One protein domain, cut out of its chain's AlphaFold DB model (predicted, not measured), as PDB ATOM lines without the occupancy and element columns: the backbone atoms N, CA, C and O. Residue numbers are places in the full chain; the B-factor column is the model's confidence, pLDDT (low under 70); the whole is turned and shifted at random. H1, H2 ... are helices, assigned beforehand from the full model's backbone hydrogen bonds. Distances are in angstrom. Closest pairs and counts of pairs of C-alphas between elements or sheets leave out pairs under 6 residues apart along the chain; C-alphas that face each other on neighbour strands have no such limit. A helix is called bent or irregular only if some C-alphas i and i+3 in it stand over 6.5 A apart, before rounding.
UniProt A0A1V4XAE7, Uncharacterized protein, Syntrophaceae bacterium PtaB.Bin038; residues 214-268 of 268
ATOM      1  N   HIS A 214      16.675   7.017  19.616       95.12
ATOM      2  CA  HIS A 214      17.716   6.265  18.915       95.12
ATOM      3  C   HIS A 214      18.807   7.191  18.379       95.12
ATOM      4  O   HIS A 214      18.556   8.012  17.493       95.12
ATOM      5  N   TYR A 215      20.020   6.993  18.903       95.75
ATOM      6  CA  TYR A 215      21.294   7.580  18.468       95.75
ATOM      7  C   TYR A 215      21.549   9.097  18.639       95.75
ATOM      8  O   TYR A 215      22.566   9.556  18.106       95.75
ATOM      9  N   PRO A 216      20.750   9.910  19.368       96.25
ATOM     10  CA  PRO A 216      21.191  11.270  19.659       96.25
ATOM     11  C   PRO A 216      22.350  11.259  20.676       96.25
ATOM     12  O   PRO A 216      22.659  10.245  21.304       96.25
ATOM     13  N   SER A 217      22.991  12.414  20.883       97.38
ATOM     14  CA  SER A 217      23.920  12.585  22.011       97.38
ATOM     15  C   SER A 217      23.206  12.344  23.347       97.38
ATOM     16  O   SER A 217      22.006  12.578  23.452       97.38
ATOM     17  N   ALA A 218      23.934  11.955  24.397       96.06
ATOM     18  CA  ALA A 218      23.336  11.678  25.708       96.06
ATOM     19  C   ALA A 218      22.508  12.855  26.267       96.06
ATOM     20  O   ALA A 218      21.443  12.649  26.840       96.06
ATOM     21  N   ALA A 219      22.965  14.097  26.059       96.88
ATOM     22  CA  ALA A 219      22.229  15.291  26.475       96.88
ATOM     23  C   ALA A 219      20.902  15.450  25.712       96.88
ATOM     24  O   ALA A 219      19.869  15.752  26.307       96.88
ATOM     25  N   ASN A 220      20.922  15.203  24.400       97.00
ATOM     26  CA  ASN A 220      19.718  15.240  23.576       97.00
ATOM     27  C   ASN A 220      18.776  14.076  23.913       97.00
ATOM     28  O   ASN A 220      17.575  14.310  24.025       97.00
ATOM     29  N   ALA A 221      19.309  12.869  24.137       96.94
ATOM     30  CA  ALA A 221      18.544  11.706  24.583       96.94
ATOM     31  C   ALA A 221      17.774  12.028  25.866       96.94
ATOM     32  O   ALA A 221      16.554  11.957  25.881       96.94
ATOM     33  N   ALA A 222      18.465  12.516  26.903       96.94
ATOM     34  CA  ALA A 222      17.849  12.849  28.187       96.94
ATOM     35  C   ALA A 222      16.693  13.857  28.051       96.94
ATOM     36  O   ALA A 222      15.640  13.687  28.665       96.94
ATOM     37  N   MET A 223      16.867  14.891  27.223       96.44
ATOM     38  CA  MET A 223      15.820  15.878  26.955       96.44
ATOM     39  C   MET A 223      14.617  15.260  26.226       96.44
ATOM     40  O   MET A 223      13.474  15.461  26.640       96.44
ATOM     41  N   ILE A 224      14.862  14.540  25.130       96.81
ATOM     42  CA  ILE A 224      13.817  13.951  24.282       96.81
ATOM     43  C   ILE A 224      13.054  12.875  25.044       96.81
ATOM     44  O   ILE A 224      11.826  12.893  25.062       96.81
ATOM     45  N   ASP A 225      13.775  11.971  25.696       97.38
ATOM     46  CA  ASP A 225      13.215  10.850  26.440       97.38
ATOM     47  C   ASP A 225      12.324  11.360  27.569       97.38
ATOM     48  O   ASP A 225      11.206  10.875  27.740       97.38
ATOM     49  N   HIS A 226      12.749  12.414  28.277       97.38
ATOM     50  CA  HIS A 226      11.911  13.056  29.285       97.38
ATOM     51  C   HIS A 226      10.616  13.615  28.678       97.38
ATOM     52  O   HIS A 226       9.536  13.375  29.215       97.38
ATOM     53  N   GLN A 227      10.689  14.316  27.542       97.19
ATOM     54  CA  GLN A 227       9.498  14.829  26.853       97.19
ATOM     55  C   GLN A 227       8.553  13.702  26.416       97.19
ATOM     56  O   GLN A 227       7.339  13.815  26.600       97.19
ATOM     57  N   THR A 228       9.098  12.615  25.868       97.31
ATOM     58  CA  THR A 228       8.334  11.438  25.438       97.31
ATOM     59  C   THR A 228       7.641  10.772  26.625       97.31
ATOM     60  O   THR A 228       6.436  10.531  26.569       97.31
ATOM     61  N   LEU A 229       8.351  10.556  27.737       96.69
ATOM     62  CA  LEU A 229       7.781   9.988  28.961       96.69
ATOM     63  C   LEU A 229       6.667  10.873  29.534       96.69
ATOM     64  O   LEU A 229       5.595  10.368  29.858       96.69
ATOM     65  N   GLN A 230       6.859  12.196  29.587       97.44
ATOM     66  CA  GLN A 230       5.800  13.125  30.006       97.44
ATOM     67  C   GLN A 230       4.579  13.071  29.075       97.44
ATOM     68  O   GLN A 230       3.443  13.220  29.521       97.44
ATOM     69  N   ALA A 231       4.780  12.844  27.776       97.00
ATOM     70  CA  ALA A 231       3.681  12.689  26.834       97.00
ATOM     71  C   ALA A 231       2.885  11.395  27.064       97.00
ATOM     72  O   ALA A 231       1.658  11.447  27.048       97.00
ATOM     73  N   ILE A 232       3.564  10.283  27.360       95.94
ATOM     74  CA  ILE A 232       2.925   9.010  27.732       95.94
ATOM     75  C   ILE A 232       2.106   9.177  29.021       95.94
ATOM     76  O   ILE A 232       0.938   8.795  29.065       95.94
ATOM     77  N   LEU A 233       2.682   9.808  30.051       94.94
ATOM     78  CA  LEU A 233       2.036   9.989  31.360       94.94
ATOM     79  C   LEU A 233       0.768  10.853  31.316       94.94
ATOM     80  O   LEU A 233      -0.078  10.735  32.199       94.94
ATOM     81  N   ARG A 234       0.618  11.709  30.298       96.31
ATOM     82  CA  ARG A 234      -0.585  12.537  30.116       96.31
ATOM     83  C   ARG A 234      -1.800  11.757  29.625       96.31
ATOM     84  O   ARG A 234      -2.895  12.302  29.687       96.31
ATOM     85  N   LEU A 235      -1.611  10.522  29.151       93.75
ATOM     86  CA  LEU A 235      -2.674   9.686  28.592       93.75
ATOM     87  C   LEU A 235      -3.501  10.418  27.518       93.75
ATOM     88  O   LEU A 235      -4.719  10.303  27.463       93.75
ATOM     89  N   ASP A 236      -2.821  11.210  26.686       95.19
ATOM     90  CA  ASP A 236      -3.410  11.956  25.573       95.19
ATOM     91  C   ASP A 236      -2.826  11.417  24.258       95.19
ATOM     92  O   ASP A 236      -1.677  11.731  23.923       95.19
ATOM     93  N   PRO A 237      -3.581  10.611  23.488       92.56
ATOM     94  CA  PRO A 237      -3.084  10.009  22.253       92.56
ATOM     95  C   PRO A 237      -2.686  11.033  21.187       92.56
ATOM     96  O   PRO A 237      -1.785  10.767  20.384       92.56
ATOM     97  N   ALA A 238      -3.353  12.189  21.141       94.06
ATOM     98  CA  ALA A 238      -3.042  13.241  20.180       94.06
ATOM     99  C   ALA A 238      -1.775  13.996  20.603       94.06
ATOM    100  O   ALA A 238      -0.870  14.185  19.785       94.06
ATOM    101  N   GLY A 239      -1.675  14.355  21.885       95.62
ATOM    102  CA  GLY A 239      -0.490  14.981  22.467       95.62
ATOM    103  C   GLY A 239       0.751  14.088  22.403       95.62
ATOM    104  O   GLY A 239       1.834  14.571  22.070       95.62
ATOM    105  N   PHE A 240       0.603  12.783  22.643       96.38
ATOM    106  CA  PHE A 240       1.678  11.805  22.472       96.38
ATOM    107  C   PHE A 240       2.178  11.763  21.029       96.38
ATOM    108  O   PHE A 240       3.377  11.921  20.798       96.38
ATOM    109  N   ARG A 241       1.268  11.657  20.052       94.06
ATOM    110  CA  ARG A 241       1.627  11.670  18.627       94.06
ATOM    111  C   ARG A 241       2.337  12.964  18.227       94.06
ATOM    112  O   ARG A 241       3.312  12.921  17.483       94.06
ATOM    113  N   ALA A 242       1.875  14.111  18.724       95.44
ATOM    114  CA  ALA A 242       2.510  15.396  18.442       95.44
ATOM    115  C   ALA A 242       3.958  15.449  18.962       95.44
ATOM    116  O   ALA A 242       4.831  15.966  18.270       95.44
ATOM    117  N   VAL A 243       4.219  14.878  20.145       96.06
ATOM    118  CA  VAL A 243       5.578  14.775  20.693       96.06
ATOM    119  C   VAL A 243       6.417  13.776  19.899       96.06
ATOM    120  O   VAL A 243       7.534  14.123  19.527       96.06
ATOM    121  N   ALA A 244       5.893  12.585  19.597       93.69
ATOM    122  CA  ALA A 244       6.607  11.535  18.866       93.69
ATOM    123  C   ALA A 244       7.061  11.978  17.460       93.69
ATOM    124  O   ALA A 244       8.132  11.578  17.016       93.69
ATOM    125  N   HIS A 245       6.285  12.850  16.805       93.69
ATOM    126  CA  HIS A 245       6.550  13.369  15.455       93.69
ATOM    127  C   HIS A 245       6.922  14.859  15.452       93.69
ATOM    128  O   HIS A 245       6.505  15.614  14.569       93.69
ATOM    129  N   THR A 246       7.682  15.310  16.453       92.81
ATOM    130  CA  THR A 246       8.052  16.727  16.597       92.81
ATOM    131  C   THR A 246       8.869  17.212  15.382       92.81
ATOM    132  O   THR A 246       9.983  16.739  15.162       92.81
ATOM    133  N   PRO A 247       8.412  18.218  14.604       90.31
ATOM    134  CA  PRO A 247       9.088  18.608  13.359       90.31
ATOM    135  C   PRO A 247      10.519  19.135  13.527       90.31
ATOM    136  O   PRO A 247      11.318  19.079  12.592       90.31
ATOM    137  N   THR A 248      10.854  19.682  14.698       89.56
ATOM    138  CA  THR A 248      12.194  20.213  14.989       89.56
ATOM    139  C   THR A 248      13.232  19.126  15.249       89.56
ATOM    140  O   THR A 248      14.418  19.439  15.285       89.56
ATOM    141  N   ASP A 249      12.826  17.860  15.367       91.00
ATOM    142  CA  ASP A 249      13.726  16.720  15.582       91.00
ATOM    143  C   ASP A 249      14.739  16.536  14.461       91.00
ATOM    144  O   ASP A 249      15.865  16.115  14.709       91.00
ATOM    145  N   ARG A 250      14.392  16.962  13.241       89.44
ATOM    146  CA  ARG A 250      15.314  17.003  12.095       89.44
ATOM    147  C   ARG A 250      16.575  17.841  12.348       89.44
ATOM    148  O   ARG A 250      17.544  17.714  11.609       89.44
ATOM    149  N   ASN A 251      16.552  18.708  13.362       94.06
ATOM    150  CA  ASN A 251      17.683  19.544  13.754       94.06
ATOM    151  C   ASN A 251      18.555  18.891  14.840       94.06
ATOM    152  O   ASN A 251      19.549  19.490  15.246       94.06
ATOM    153  N   ILE A 252      18.192  17.705  15.338       94.62
ATOM    154  CA  ILE A 252      18.928  16.985  16.377       94.62
ATOM    155  C   ILE A 252      19.847  15.964  15.693       94.62
ATOM    156  O   ILE A 252      19.358  14.979  15.137       94.62
ATOM    157  N   PRO A 253      21.180  16.158  15.718       95.62
ATOM    158  CA  PRO A 253      22.098  15.267  15.019       95.62
ATOM    159  C   PRO A 253      21.978  13.818  15.501       95.62
ATOM    160  O   PRO A 253      22.024  13.552  16.703       95.62
ATOM    161  N   GLY A 254      21.850  12.893  14.547       93.31
ATOM    162  CA  GLY A 254      21.813  11.449  14.790       93.31
ATOM    163  C   GLY A 254      20.458  10.890  15.228       93.31
ATOM    164  O   GLY A 254      20.294   9.677  15.202       93.31
ATOM    165  N   LEU A 255      19.477  11.725  15.578       96.25
ATOM    166  CA  LEU A 255      18.187  11.244  16.063       96.25
ATOM    167  C   LEU A 255      17.408  10.514  14.957       96.25
ATOM    168  O   LEU A 255      16.972  11.132  13.988       96.25
ATOM    169  N   ALA A 256      17.205   9.206  15.124       93.31
ATOM    170  CA  ALA A 256      16.430   8.394  14.182       93.31
ATOM    171  C   ALA A 256      14.941   8.300  14.556       93.31
ATOM    172  O   ALA A 256      14.076   8.324  13.687       93.31
ATOM    173  N   THR A 257      14.643   8.181  15.848       93.56
ATOM    174  CA  THR A 257      13.283   8.189  16.401       93.56
ATOM    175  C   THR A 257      13.334   8.632  17.860       93.56
ATOM    176  O   THR A 257      14.378   8.491  18.497       93.56
ATOM    177  N   ARG A 258      12.219   9.152  18.388       95.62
ATOM    178  CA  ARG A 258      12.021   9.408  19.825       95.62
ATOM    179  C   ARG A 258      11.557   8.176  20.606       95.62
ATOM    180  O   ARG A 258      11.692   8.156  21.825       95.62
ATOM    181  N   VAL A 259      10.930   7.222  19.919       95.31
ATOM    182  CA  VAL A 259      10.317   6.021  20.498       95.31
ATOM    183  C   VAL A 259      10.114   4.990  19.388       95.31
ATOM    184  O   VAL A 259       9.452   5.264  18.388       95.31
ATOM    185  N   CYS A 260      10.713   3.805  19.507       93.62
ATOM    186  CA  CYS A 260      10.604   2.784  18.453       93.62
ATOM    187  C   CYS A 260       9.258   2.039  18.486       93.62
ATOM    188  O   CYS A 260       8.776   1.559  17.460       93.62
ATOM    189  N   GLY A 261       8.634   1.953  19.659       92.06
ATOM    190  CA  GLY A 261       7.350   1.319  19.919       92.06
ATOM    191  C   GLY A 261       6.233   2.328  20.133       92.06
ATOM    192  O   GLY A 261       5.461   2.172  21.075       92.06
ATOM    193  N   GLU A 262       6.115   3.328  19.251       93.75
ATOM    194  CA  GLU A 262       5.028   4.319  19.289       93.75
ATOM    195  C   GLU A 262       3.646   3.654  19.384       93.75
ATOM    196  O   GLU A 262       2.825   4.049  20.208       93.75
ATOM    197  N   ALA A 263       3.393   2.623  18.574       92.81
ATOM    198  CA  ALA A 263       2.103   1.942  18.565       92.81
ATOM    199  C   ALA A 263       1.854   1.091  19.832       92.81
ATOM    200  O   ALA A 263       0.783   1.242  20.421       92.81
ATOM    201  N   PRO A 264       2.806   0.257  20.310       94.00
ATOM    202  CA  PRO A 264       2.682  -0.440  21.596       94.00
ATOM    203  C   PRO A 264       2.432   0.447  22.822       94.00
ATOM    204  O   PRO A 264       1.740   0.007  23.737       94.00
ATOM    205  N   VAL A 265       3.003   1.659  22.868       93.56
ATOM    206  CA  VAL A 265       2.910   2.558  24.042       93.56
ATOM    207  C   VAL A 265       1.930   3.709  23.870       93.56
ATOM    208  O   VAL A 265       1.868   4.596  24.725       93.56
ATOM    209  N   ARG A 266       1.157   3.708  22.780       90.81
ATOM    210  CA  ARG A 266       0.128   4.716  22.570       90.81
ATOM    211  C   ARG A 266      -0.859   4.669  23.744       90.81
ATOM    212  O   ARG A 266      -1.432   3.606  23.994       90.81
ATOM    213  N   PRO A 267      -1.083   5.789  24.450       80.31
ATOM    214  CA  PRO A 267      -2.074   5.814  25.513       80.31
ATOM    215  C   PRO A 267      -3.496   5.575  24.963       80.31
ATOM    216  O   PRO A 267      -3.711   5.750  23.756       80.31
ATOM    217  N   PRO A 268      -4.436   5.140  25.824       75.25
ATOM    218  CA  PRO A 268      -5.836   4.925  25.459       75.25
ATOM    219  C   PRO A 268      -6.568   6.219  25.087       75.25
ATOM    220  O   PRO A 268      -6.149   7.302  25.551       75.25
TER     221      PRO A 268
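AT A GLANCE: This is residues 214 to 268 of the 268 residues of an uncharacterized protein of Syntrophaceae bacterium PtaB.Bin038 (UniProt A0A1V4XAE7). What shape does the printed part make? It is a helical hairpin in which the long helix H1 runs one way and the shorter H2 folds back alongside its far end, with the small helix H3 continuing the way of H2. From there residues 252 to 268, with no named element, turn back and run the length of the domain once more, as a third pass beside the helices. What is it made of, and how large is it? The printed part has 55 residues with three named helices, H1, H2 and H3 in that order, and no named strand; its class is all helix, and 29 residues are in the helices. It is compact, with a radius of gyration of the C-alphas of 10.7 A, but elongated in outline, spanning 31 by 17 by 17 A.

IN THESE COORDINATES: Where does the first helix begin and end? After residues 214 to 217, H1 holds residues 218 to 233, from C-alpha 218 at (23.336, 11.678, 25.708) to C-alpha 233 at (2.036, 9.989, 31.360), a length of 22.1 A. Which helices follow? H2 holds residues 237 to 244 and is 10.4 A long, beginning at C-alpha 237 at (-3.084, 10.009, 22.253). H3 holds residues 247 to 251, is 8.7 A long and ends at C-alpha 251 at (17.683, 19.544, 13.754). Is any helix irregular? H3 is irregular, but only just: C-alphas 247 and 250 are 6.6 A apart.

HOW THE PARTS SIT: How does H1 stand to H2? They touch and form a helical hairpin, running opposite ways at a shallow tilt of 4 degrees. H1 touches H2 with residues 227 to 232 alone, and their closest C-alphas, those of Ala 231 and Phe 240, are 4.9 A apart. Where does H3 stand? It is apart from H1 and also apart from H2, with no C-alpha within 8 A of either. What do the backbone N and O atoms show? In H1 and H2 every O i to N i+4 pair is within hydrogen-bond range. In H3 0 of 1 such pairs is within range, and 1 of 2 O i to N i+3 pairs.

THE WHOLE: How far does it reach? The two C-alphas farthest apart, those of Pro 253 and Pro 268, are 31.6 A apart, and the first and last printed C-alphas, of His 214 and Pro 268, are 24.5 A apart. Are there cuts or long links? The printed part has no cut and ends at Pro 268, the chain's last residue. The links from H1 to H2 and from H2 to H3 are both tight. How confident is the model? The mean pLDDT of the printed part is 94.2, and no printed residue is under 70.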